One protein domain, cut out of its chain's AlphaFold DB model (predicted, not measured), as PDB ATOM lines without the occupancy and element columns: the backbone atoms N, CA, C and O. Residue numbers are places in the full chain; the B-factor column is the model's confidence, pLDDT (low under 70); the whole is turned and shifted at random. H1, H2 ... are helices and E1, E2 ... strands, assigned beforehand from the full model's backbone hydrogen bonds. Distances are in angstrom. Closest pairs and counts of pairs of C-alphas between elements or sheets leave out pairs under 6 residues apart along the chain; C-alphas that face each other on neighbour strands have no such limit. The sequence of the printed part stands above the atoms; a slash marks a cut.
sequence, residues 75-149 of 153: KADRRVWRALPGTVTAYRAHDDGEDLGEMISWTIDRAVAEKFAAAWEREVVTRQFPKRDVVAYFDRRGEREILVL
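What this domain is: This is residues 75 to 149 of the 153 residues of an uncharacterized protein of viral metagenome (UniProt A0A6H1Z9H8). Two small sheets are crossed face to face as a sandwich, a long sheet of two strands, E1 and E3, and a short sheet of three, E2, E5 and E4, with helix H1 over the edge strand E4 and helix H2 packed on E1 and E3. H1 and H2 lie well apart, and the 34 by 24 by 15 A spans show the length. The 75 printed residues hold two named helices and five named strands, in the order H1 E1 E2 H2 E3 E4 E5; both sheets are antiparallel, the larger in the order E2, E5, E4. The class is mixed, helices and strands, and the whole is compact, with a radius of gyration of the C-alphas of 12.1 A.

How they stand to each other: Start at H1, residues 75 to 83, and look across to E4, residues 134 to 138: their closest C-alphas, those of Trp 81 and Tyr 137, are 5.8 A apart. H1 is on the sheet at a height of 7.8 A, over E4, slantwise to it at 41 degrees on the local plane. Go on to E1, residues 87 to 94, antiparallel to E3, residues 123 to 130, at 155 degrees; N 90 and O 127 are 2.8 A apart, within hydrogen-bond range. Next comes E2, residues 105 to 107, whose Thr 107 has its C-alpha 5.2 A from that of Tyr 91 in E1, the closest pair between them. H2, residues 110 to 120, is apart from H1; its closest C-alpha to E1 is that of Ala 117, 4.8 A from that of Ala 93. E5, residues 145 to 148, is the inner strand, antiparallel to E2, with N 146 and O 106 at 2.7 A, and forms a hairpin with E4, with N 135 and O 147 at 2.8 A. The strands of one sheet stand at 69 degrees to those of the other. Every O i to N i+4 pair is within hydrogen-bond range in H1 and H2.

Where its parts are: Find C-alpha 75 at (5.247, 1.219, -47.756), where H1 begins; it is 12.7 A long. E1 runs 21.4 A, H2 15.6 A and E3 23.1 A, from C-alpha 123 at (24.162, -25.328, -43.966). E5 ends at C-alpha 148, at (13.572, -13.996, -56.321).

The domain as a whole: The two C-alphas farthest apart, those of Lys 75 and Asp 96, are 36.2 A apart. The printed part has no cut and no long link. Its mean pLDDT is 92.5, and no printed residue is under 70.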
ATOM      1  N   LYS A  75       4.489  -0.031 -47.525       95.00
ATOM      2  CA  LYS A  75       5.247   1.219 -47.756       95.00
ATOM      3  C   LYS A  75       6.652   1.177 -47.134       95.00
ATOM      4  O   LYS A  75       7.589   1.648 -47.773       95.00
ATOM      5  N   ALA A  76       6.778   0.615 -45.930       95.06
ATOM      6  CA  ALA A  76       8.055   0.450 -45.237       95.06
ATOM      7  C   ALA A  76       8.990  -0.500 -46.004       95.06
ATOM      8  O   ALA A  76      10.090  -0.092 -46.369       95.06
ATOM      9  N   ASP A  77       8.501  -1.686 -46.369       96.44
ATOM     10  CA  ASP A  77       9.239  -2.665 -47.175       96.44
ATOM     11  C   ASP A  77       9.727  -2.066 -48.505       96.44
ATOM     12  O   ASP A  77      10.897  -2.172 -48.863       96.44
ATOM     13  N   ARG A  78       8.859  -1.325 -49.214       95.88
ATOM     14  CA  ARG A  78       9.226  -0.642 -50.470       95.88
ATOM     15  C   ARG A  78      10.325   0.400 -50.295       95.88
ATOM     16  O   ARG A  78      11.004   0.732 -51.264       95.88
ATOM     17  N   ARG A  79      10.455   1.012 -49.114       96.12
ATOM     18  CA  ARG A  79      11.540   1.963 -48.835       96.12
ATOM     19  C   ARG A  79      12.871   1.223 -48.752       96.12
ATOM     20  O   ARG A  79      13.816   1.669 -49.391       96.12
ATOM     21  N   VAL A  80      12.907   0.089 -48.056       96.44
ATOM     22  CA  VAL A  80      14.108  -0.750 -47.954       96.44
ATOM     23  C   VAL A  80      14.463  -1.354 -49.309       96.44
ATOM     24  O   VAL A  80      15.580  -1.172 -49.775       96.44
ATOM     25  N   TRP A  81      13.491  -1.943 -50.015       96.88
ATOM     26  CA  TRP A  81      13.701  -2.495 -51.358       96.88
ATOM     27  C   TRP A  81      14.306  -1.470 -52.328       96.88
ATOM     28  O   TRP A  81      15.239  -1.773 -53.070       96.88
ATOM     29  N   ARG A  82      13.826  -0.217 -52.305       96.19
ATOM     30  CA  ARG A  82      14.387   0.857 -53.143       96.19
ATOM     31  C   ARG A  82      15.827   1.199 -52.776       96.19
ATOM     32  O   ARG A  82      16.581   1.510 -53.691       96.19
ATOM     33  N   ALA A  83      16.195   1.106 -51.504       96.75
ATOM     34  CA  ALA A  83      17.549   1.359 -51.024       96.75
ATOM     35  C   ALA A  83      18.518   0.186 -51.259       96.75
ATOM     36  O   ALA A  83      19.719   0.370 -51.095       96.75
ATOM     37  N   LEU A  84      18.031  -0.996 -51.665       96.94
ATOM     38  CA  LEU A  84      18.911  -2.124 -51.980       96.94
ATOM     39  C   LEU A  84      19.903  -1.763 -53.103       96.94
ATOM     40  O   LEU A  84      19.501  -1.085 -54.063       96.94
ATOM     41  N   PRO A  85      21.156  -2.243 -53.020       97.12
ATOM     42  CA  PRO A  85      22.166  -2.060 -54.062       97.12
ATOM     43  C   PRO A  85      21.760  -2.733 -55.382       97.12
ATOM     44  O   PRO A  85      20.834  -3.541 -55.426       97.12
ATOM     45  N   GLY A  86      22.465  -2.411 -56.474       96.00
ATOM     46  CA  GLY A  86      22.232  -3.026 -57.789       96.00
ATOM     47  C   GLY A  86      22.421  -4.549 -57.798       96.00
ATOM     48  O   GLY A  86      21.696  -5.244 -58.511       96.00
ATOM     49  N   THR A  87      23.317  -5.052 -56.948       96.81
ATOM     50  CA  THR A  87      23.540  -6.477 -56.675       96.81
ATOM     51  C   THR A  87      23.361  -6.726 -55.186       96.81
ATOM     52  O   THR A  87      24.006  -6.074 -54.371       96.81
ATOM     53  N   VAL A  88      22.481  -7.657 -54.836       97.12
ATOM     54  CA  VAL A  88      22.087  -7.991 -53.468       97.12
ATOM     55  C   VAL A  88      22.712  -9.326 -53.083       97.12
ATOM     56  O   VAL A  88      22.390 -10.350 -53.682       97.12
ATOM     57  N   THR A  89      23.582  -9.325 -52.077       97.50
ATOM     58  CA  THR A  89      24.047 -10.560 -51.431       97.50
ATOM     59  C   THR A  89      22.975 -11.051 -50.467       97.50
ATOM     60  O   THR A  89      22.480 -10.274 -49.650       97.50
ATOM     61  N   ALA A  90      22.614 -12.325 -50.563       97.12
ATOM     62  CA  ALA A  90      21.613 -12.947 -49.716       97.12
ATOM     63  C   ALA A  90      22.010 -14.374 -49.324       97.12
ATOM     64  O   ALA A  90      22.877 -15.000 -49.936       97.12
ATOM     65  N   TYR A  91      21.356 -14.871 -48.284       96.62
ATOM     66  CA  TYR A  91      21.704 -16.075 -47.551       96.62
ATOM     67  C   TYR A  91      20.467 -16.947 -47.358       96.62
ATOM     68  O   TYR A  91      19.335 -16.449 -47.327       96.62
ATOM     69  N   ARG A  92      20.674 -18.252 -47.206       93.94
ATOM     70  CA  ARG A  92      19.605 -19.209 -46.919       93.94
ATOM     71  C   ARG A  92      20.156 -20.379 -46.109       93.94
ATOM     72  O   ARG A  92      21.248 -20.850 -46.399       93.94
ATOM     73  N   ALA A  93      19.382 -20.838 -45.128       93.50
ATOM     74  CA  ALA A  93      19.593 -22.144 -44.515       93.50
ATOM     75  C   ALA A  93      19.081 -23.225 -45.472       93.50
ATOM     76  O   ALA A  93      17.920 -23.174 -45.889       93.50
ATOM     77  N   HIS A  94      19.948 -24.156 -45.827       88.31
ATOM     78  CA  HIS A  94      19.776 -25.098 -46.918       88.31
ATOM     79  C   HIS A  94      20.072 -26.524 -46.447       88.31
ATOM     80  O   HIS A  94      20.926 -26.744 -45.594       88.31
ATOM     81  N   ASP A  95      19.309 -27.458 -46.992       84.69
ATOM     82  CA  ASP A  95      19.385 -28.894 -46.746       84.69
ATOM     83  C   ASP A  95      19.798 -29.573 -48.056       84.69
ATOM     84  O   ASP A  95      19.286 -29.171 -49.105       84.69
ATOM     85  N   ASP A  96      20.660 -30.588 -48.015       75.25
ATOM     86  CA  ASP A  96      21.289 -31.205 -49.199       75.25
ATOM     87  C   ASP A  96      20.275 -31.735 -50.235       75.25
ATOM     88  O   ASP A  96      20.590 -31.889 -51.415       75.25
ATOM     89  N   GLY A  97      19.032 -31.994 -49.816       76.62
ATOM     90  CA  GLY A  97      17.936 -32.414 -50.696       76.62
ATOM     91  C   GLY A  97      17.181 -31.288 -51.424       76.62
ATOM     92  O   GLY A  97      16.303 -31.584 -52.236       76.62
ATOM     93  N   GLU A  98      17.443 -30.008 -51.137       80.38
ATOM     94  CA  GLU A  98      16.749 -28.874 -51.770       80.38
ATOM     95  C   GLU A  98      17.422 -28.444 -53.096       80.38
ATOM     96  O   GLU A  98      18.619 -28.189 -53.160       80.38
ATOM     97  N   ASP A  99      16.657 -28.224 -54.170       83.19
ATOM     98  CA  ASP A  99      17.215 -27.557 -55.356       83.19
ATOM     99  C   ASP A  99      17.316 -26.039 -55.115       83.19
ATOM    100  O   ASP A  99      16.327 -25.296 -55.182       83.19
ATOM    101  N   LEU A 100      18.535 -25.551 -54.860       83.38
ATOM    102  CA  LEU A 100      18.838 -24.125 -54.694       83.38
ATOM    103  C   LEU A 100      18.404 -23.254 -55.883       83.38
ATOM    104  O   LEU A 100      18.258 -22.038 -55.720       83.38
ATOM    105  N   GLY A 101      18.255 -23.819 -57.080       82.50
ATOM    106  CA  GLY A 101      17.745 -23.137 -58.268       82.50
ATOM    107  C   GLY A 101      16.250 -22.816 -58.188       82.50
ATOM    108  O   GLY A 101      15.794 -21.811 -58.746       82.50
ATOM    109  N   GLU A 102      15.485 -23.617 -57.446       83.75
ATOM    110  CA  GLU A 102      14.040 -23.440 -57.285       83.75
ATOM    111  C   GLU A 102      13.673 -22.506 -56.127       83.75
ATOM    112  O   GLU A 102      12.588 -21.903 -56.134       83.75
ATOM    113  N   MET A 103      14.584 -22.343 -55.163       89.12
ATOM    114  CA  MET A 103      14.371 -21.553 -53.951       89.12
ATOM    115  C   MET A 103      14.198 -20.066 -54.252       89.12
ATOM    116  O   MET A 103      15.086 -19.392 -54.778       89.12
ATOM    117  N   ILE A 104      13.048 -19.527 -53.843       92.06
ATOM    118  CA  ILE A 104      12.700 -18.120 -54.078       92.06
ATOM    119  C   ILE A 104      12.885 -17.228 -52.857       92.06
ATOM    120  O   ILE A 104      12.886 -16.020 -53.025       92.06
ATOM    121  N   SER A 105      13.024 -17.792 -51.655       93.25
ATOM    122  CA  SER A 105      13.122 -17.045 -50.395       93.25
ATOM    123  C   SER A 105      14.549 -17.049 -49.868       93.25
ATOM    124  O   SER A 105      15.134 -18.117 -49.654       93.25
ATOM    125  N   TRP A 106      15.086 -15.850 -49.668       94.75
ATOM    126  CA  TRP A 106      16.436 -15.610 -49.174       94.75
ATOM    127  C   TRP A 106      16.401 -14.451 -48.186       94.75
ATOM    128  O   TRP A 106      15.573 -13.556 -48.316       94.75
ATOM    129  N   THR A 107      17.308 -14.415 -47.220       96.75
ATOM    130  CA  THR A 107      17.469 -13.260 -46.328       96.75
ATOM    131  C   THR A 107      18.695 -12.453 -46.728       96.75
ATOM    132  O   THR A 107      19.712 -13.021 -47.107       96.75
ATOM    133  N   ILE A 108      18.642 -11.124 -46.639       97.31
ATOM    134  CA  ILE A 108      19.849 -10.284 -46.791       97.31
ATOM    135  C   ILE A 108      20.659 -10.182 -45.489       97.31
ATOM    136  O   ILE A 108      21.667  -9.481 -45.440       97.31
ATOM    137  N   ASP A 109      20.214 -10.857 -44.432       97.25
ATOM    138  CA  ASP A 109      20.844 -10.872 -43.120       97.25
ATOM    139  C   ASP A 109      21.428 -12.253 -42.826       97.25
ATOM    140  O   ASP A 109      20.705 -13.226 -42.604       97.25
ATOM    141  N   ARG A 110      22.756 -12.351 -42.819       97.25
ATOM    142  CA  ARG A 110      23.440 -13.626 -42.595       97.25
ATOM    143  C   ARG A 110      23.079 -14.245 -41.242       97.25
ATOM    144  O   ARG A 110      22.860 -15.450 -41.176       97.25
ATOM    145  N   ALA A 111      22.926 -13.425 -40.201       96.75
ATOM    146  CA  ALA A 111      22.597 -13.912 -38.865       96.75
ATOM    147  C   ALA A 111      21.194 -14.541 -38.811       96.75
ATOM    148  O   ALA A 111      20.940 -15.434 -38.004       96.75
ATOM    149  N   VAL A 112      20.270 -14.106 -39.676       95.50
ATOM    150  CA  VAL A 112      18.958 -14.751 -39.818       95.50
ATOM    151  C   VAL A 112      19.119 -16.146 -40.422       95.50
ATOM    152  O   VAL A 112      18.557 -17.099 -39.886       95.50
ATOM    153  N   ALA A 113      19.914 -16.294 -41.486       95.50
ATOM    154  CA  ALA A 113      20.170 -17.600 -42.092       95.50
ATOM    155  C   ALA A 113      20.872 -18.558 -41.118       95.50
ATOM    156  O   ALA A 113      20.467 -19.709 -41.020       95.50
ATOM    157  N   GLU A 114      21.849 -18.077 -40.350       96.06
ATOM    158  CA  GLU A 114      22.561 -18.871 -39.338       96.06
ATOM    159  C   GLU A 114      21.633 -19.362 -38.218       96.06
ATOM    160  O   GLU A 114      21.722 -20.516 -37.803       96.06
ATOM    161  N   LYS A 115      20.672 -18.538 -37.775       94.19
ATOM    162  CA  LYS A 115      19.645 -18.967 -36.807       94.19
ATOM    163  C   LYS A 115      18.774 -20.095 -37.353       94.19
ATOM    164  O   LYS A 115      18.478 -21.039 -36.627       94.19
ATOM    165  N   PHE A 116      18.360 -20.008 -38.620       91.06
ATOM    166  CA  PHE A 116      17.618 -21.092 -39.264       91.06
ATOM    167  C   PHE A 116      18.499 -22.325 -39.498       91.06
ATOM    168  O   PHE A 116      18.024 -23.438 -39.338       91.06
ATOM    169  N   ALA A 117      19.772 -22.152 -39.836       93.19
ATOM    170  CA  ALA A 117      20.706 -23.256 -40.006       93.19
ATOM    171  C   ALA A 117      20.880 -24.050 -38.703       93.19
ATOM    172  O   ALA A 117      20.664 -25.257 -38.685       93.19
ATOM    173  N   ALA A 118      21.146 -23.359 -37.593       92.38
ATOM    174  CA  ALA A 118      21.307 -23.983 -36.282       92.38
ATOM    175  C   ALA A 118      20.027 -24.673 -35.780       92.38
ATOM    176  O   ALA A 118      20.099 -25.736 -35.178       92.38
ATOM    177  N   ALA A 119      18.850 -24.089 -36.034       89.94
ATOM    178  CA  ALA A 119      17.580 -24.653 -35.571       89.94
ATOM    179  C   ALA A 119      17.164 -25.944 -36.302       89.94
ATOM    180  O   ALA A 119      16.310 -26.669 -35.796       89.94
ATOM    181  N   TRP A 120      17.720 -26.201 -37.488       85.94
ATOM    182  CA  TRP A 120      17.318 -27.306 -38.362       85.94
ATOM    183  C   TRP A 120      18.502 -28.166 -38.830       85.94
ATOM    184  O   TRP A 120      18.323 -28.934 -39.765       85.94
ATOM    185  N   GLU A 121      19.683 -28.016 -38.213       88.50
ATOM    186  CA  GLU A 121      20.931 -28.716 -38.578       88.50
ATOM    187  C   GLU A 121      21.261 -28.618 -40.079       88.50
ATOM    188  O   GLU A 121      21.521 -29.603 -40.760       88.50
ATOM    189  N   ARG A 122      21.215 -27.391 -40.603       91.00
ATOM    190  CA  ARG A 122      21.393 -27.065 -42.026       91.00
ATOM    191  C   ARG A 122      22.652 -26.255 -42.282       91.00
ATOM    192  O   ARG A 122      23.169 -25.594 -41.384       91.00
ATOM    193  N   GLU A 123      23.078 -26.208 -43.536       92.50
ATOM    194  CA  GLU A 123      24.162 -25.328 -43.966       92.50
ATOM    195  C   GLU A 123      23.648 -23.942 -44.368       92.50
ATOM    196  O   GLU A 123      22.488 -23.764 -44.749       92.50
ATOM    197  N   VAL A 124      24.518 -22.932 -44.309       95.56
ATOM    198  CA  VAL A 124      24.212 -21.594 -44.834       95.56
ATOM    199  C   VAL A 124      24.848 -21.428 -46.202       95.56
ATOM    200  O   VAL A 124      26.068 -21.366 -46.334       95.56
ATOM    201  N   VAL A 125      24.011 -21.232 -47.213       94.69
ATOM    202  CA  VAL A 125      24.459 -20.882 -48.561       94.69
ATOM    203  C   VAL A 125      24.383 -19.377 -48.781       94.69
ATOM    204  O   VAL A 125      23.500 -18.694 -48.256       94.69
ATOM    205  N   THR A 126      25.303 -18.853 -49.590       95.19
ATOM    206  CA  THR A 126      25.348 -17.440 -49.994       95.19
ATOM    207  C   THR A 126      25.170 -17.332 -51.501       95.19
ATOM    208  O   THR A 126      25.770 -18.096 -52.255       95.19
ATOM    209  N   ARG A 127      24.376 -16.362 -51.959       94.38
ATOM    210  CA  ARG A 127      24.199 -16.068 -53.383       94.38
ATOM    211  C   ARG A 127      24.054 -14.569 -53.622       94.38
ATOM    212  O   ARG A 127      23.580 -13.829 -52.764       94.38
ATOM    213  N   GLN A 128      24.463 -14.122 -54.804       95.56
ATOM    214  CA  GLN A 128      24.244 -12.758 -55.268       95.56
ATOM    215  C   GLN A 128      23.109 -12.717 -56.289       95.56
ATOM    216  O   GLN A 128      23.025 -13.557 -57.182       95.56
ATOM    217  N   PHE A 129      22.243 -11.716 -56.167       95.00
ATOM    218  CA  PHE A 129      21.118 -11.498 -57.068       95.00
ATOM    219  C   PHE A 129      21.162 -10.077 -57.616       95.00
ATOM    220  O   PHE A 129      21.263  -9.128 -56.834       95.00
ATOM    221  N   PRO A 130      21.033  -9.864 -58.932       94.94
ATOM    222  CA  PRO A 130      20.817  -8.517 -59.428       94.94
ATOM    223  C   PRO A 130      19.443  -8.037 -58.933       94.94
ATOM    224  O   PRO A 130      18.456  -8.771 -58.978       94.94
ATOM    225  N   LYS A 131      19.342  -6.783 -58.490       94.25
ATOM    226  CA  LYS A 131      18.116  -6.211 -57.900       94.25
ATOM    227  C   LYS A 131      16.881  -6.362 -58.790       94.25
ATOM    228  O   LYS A 131      15.770  -6.480 -58.285       94.25
ATOM    229  N   ARG A 132      17.069  -6.382 -60.114       92.25
ATOM    230  CA  ARG A 132      15.996  -6.607 -61.096       92.25
ATOM    231  C   ARG A 132      15.306  -7.972 -60.960       92.25
ATOM    232  O   ARG A 132      14.152  -8.089 -61.360       92.25
ATOM    233  N   ASP A 133      15.986  -8.963 -60.386       92.00
ATOM    234  CA  ASP A 133      15.449 -10.309 -60.158       92.00
ATOM    235  C   ASP A 133      14.759 -10.431 -58.785       92.00
ATOM    236  O   ASP A 133      14.033 -11.400 -58.542       92.00
ATOM    237  N   VAL A 134      14.918  -9.425 -57.912       94.44
ATOM    238  CA  VAL A 134      14.252  -9.335 -56.606       94.44
ATOM    239  C   VAL A 134      12.833  -8.794 -56.779       94.44
ATOM    240  O   VAL A 134      12.618  -7.598 -56.990       94.44
ATOM    241  N   VAL A 135      11.838  -9.670 -56.645       94.69
ATOM    242  CA  VAL A 135      10.422  -9.336 -56.867       94.69
ATOM    243  C   VAL A 135       9.751  -8.681 -55.665       94.69
ATOM    244  O   VAL A 135       8.779  -7.942 -55.838       94.69
ATOM    245  N   ALA A 136      10.248  -8.945 -54.458       95.69
ATOM    246  CA  ALA A 136       9.729  -8.370 -53.226       95.69
ATOM    247  C   ALA A 136      10.791  -8.367 -52.123       95.69
ATOM    248  O   ALA A 136      11.756  -9.126 -52.174       95.69
ATOM    249  N   TYR A 137      10.563  -7.520 -51.124       97.06
ATOM    250  CA  TYR A 137      11.243  -7.520 -49.837       97.06
ATOM    251  C   TYR A 137      10.186  -7.556 -48.728       97.06
ATOM    252  O   TYR A 137       9.182  -6.846 -48.829       97.06
ATOM    253  N   PHE A 138      10.406  -8.343 -47.682       95.62
ATOM    254  CA  PHE A 138       9.526  -8.439 -46.522       95.62
ATOM    255  C   PHE A 138      10.329  -8.377 -45.224       95.62
ATOM    256  O   PHE A 138      11.239  -9.170 -45.004       95.62
ATOM    257  N   ASP A 139       9.933  -7.479 -44.319       92.31
ATOM    258  CA  ASP A 139      10.525  -7.389 -42.980       92.31
ATOM    259  C   ASP A 139       9.453  -7.456 -41.889       92.31
ATOM    260  O   ASP A 139       9.157  -6.490 -41.188       92.31
ATOM    261  N   ARG A 140       8.771  -8.604 -41.791       74.50
ATOM    262  CA  ARG A 140       7.668  -8.778 -40.828       74.50
ATOM    263  C   ARG A 140       8.108  -9.314 -39.465       74.50
ATOM    264  O   ARG A 140       7.337  -9.203 -38.515       74.50
ATOM    265  N   ARG A 141       9.298  -9.914 -39.378       80.75
ATOM    266  CA  ARG A 141       9.839 -10.589 -38.180       80.75
ATOM    267  C   ARG A 141      11.344 -10.354 -37.990       80.75
ATOM    268  O   ARG A 141      12.018 -11.162 -37.365       80.75
ATOM    269  N   GLY A 142      11.886  -9.286 -38.578       87.88
ATOM    270  CA  GLY A 142      13.335  -9.069 -38.624       87.88
ATOM    271  C   GLY A 142      14.063 -10.024 -39.574       87.88
ATOM    272  O   GLY A 142      15.286 -10.089 -39.547       87.88
ATOM    273  N   GLU A 143      13.329 -10.777 -40.400       91.50
ATOM    274  CA  GLU A 143      13.886 -11.779 -41.316       91.50
ATOM    275  C   GLU A 143      14.578 -11.151 -42.530       91.50
ATOM    276  O   GLU A 143      15.384 -11.818 -43.172       91.50
ATOM    277  N   ARG A 144      14.280  -9.880 -42.846       95.88
ATOM    278  CA  ARG A 144      14.842  -9.149 -43.995       95.88
ATOM    279  C   ARG A 144      14.827  -9.991 -45.282       95.88
ATOM    280  O   ARG A 144      15.836 -10.127 -45.973       95.88
ATOM    281  N   GLU A 145      13.674 -10.585 -45.568       96.00
ATOM    282  CA  GLU A 145      13.477 -11.532 -46.661       96.00
ATOM    283  C   GLU A 145      13.432 -10.804 -48.008       96.00
ATOM    284  O   GLU A 145      12.756  -9.786 -48.157       96.00
ATOM    285  N   ILE A 146      14.104 -11.353 -49.014       96.38
ATOM    286  CA  ILE A 146      13.898 -11.055 -50.426       96.38
ATOM    287  C   ILE A 146      13.273 -12.260 -51.123       96.38
ATOM    288  O   ILE A 146      13.611 -13.411 -50.840       96.38
ATOM    289  N   LEU A 147      12.396 -11.975 -52.084       94.88
ATOM    290  CA  LEU A 147      11.894 -12.977 -53.014       94.88
ATOM    291  C   LEU A 147      12.536 -12.824 -54.385       94.88
ATOM    292  O   LEU A 147      12.590 -11.713 -54.914       94.88
ATOM    293  N   VAL A 148      12.948 -13.936 -54.990       93.88
ATOM    294  CA  VAL A 148      13.572 -13.996 -56.321       93.88
ATOM    295  C   VAL A 148      12.875 -15.034 -57.197       93.88
ATOM    296  O   VAL A 148      12.528 -16.111 -56.734       93.88
ATOM    297  N   LEU A 149      12.633 -14.737 -58.475       85.75
ATOM    298  CA  LEU A 149      11.997 -15.703 -59.396       85.75
ATOM    299  C   LEU A 149      12.994 -16.517 -60.219       85.75
ATOM    300  O   LEU A 149      12.677 -17.608 -60.702       85.75
TER     301      LEU A 149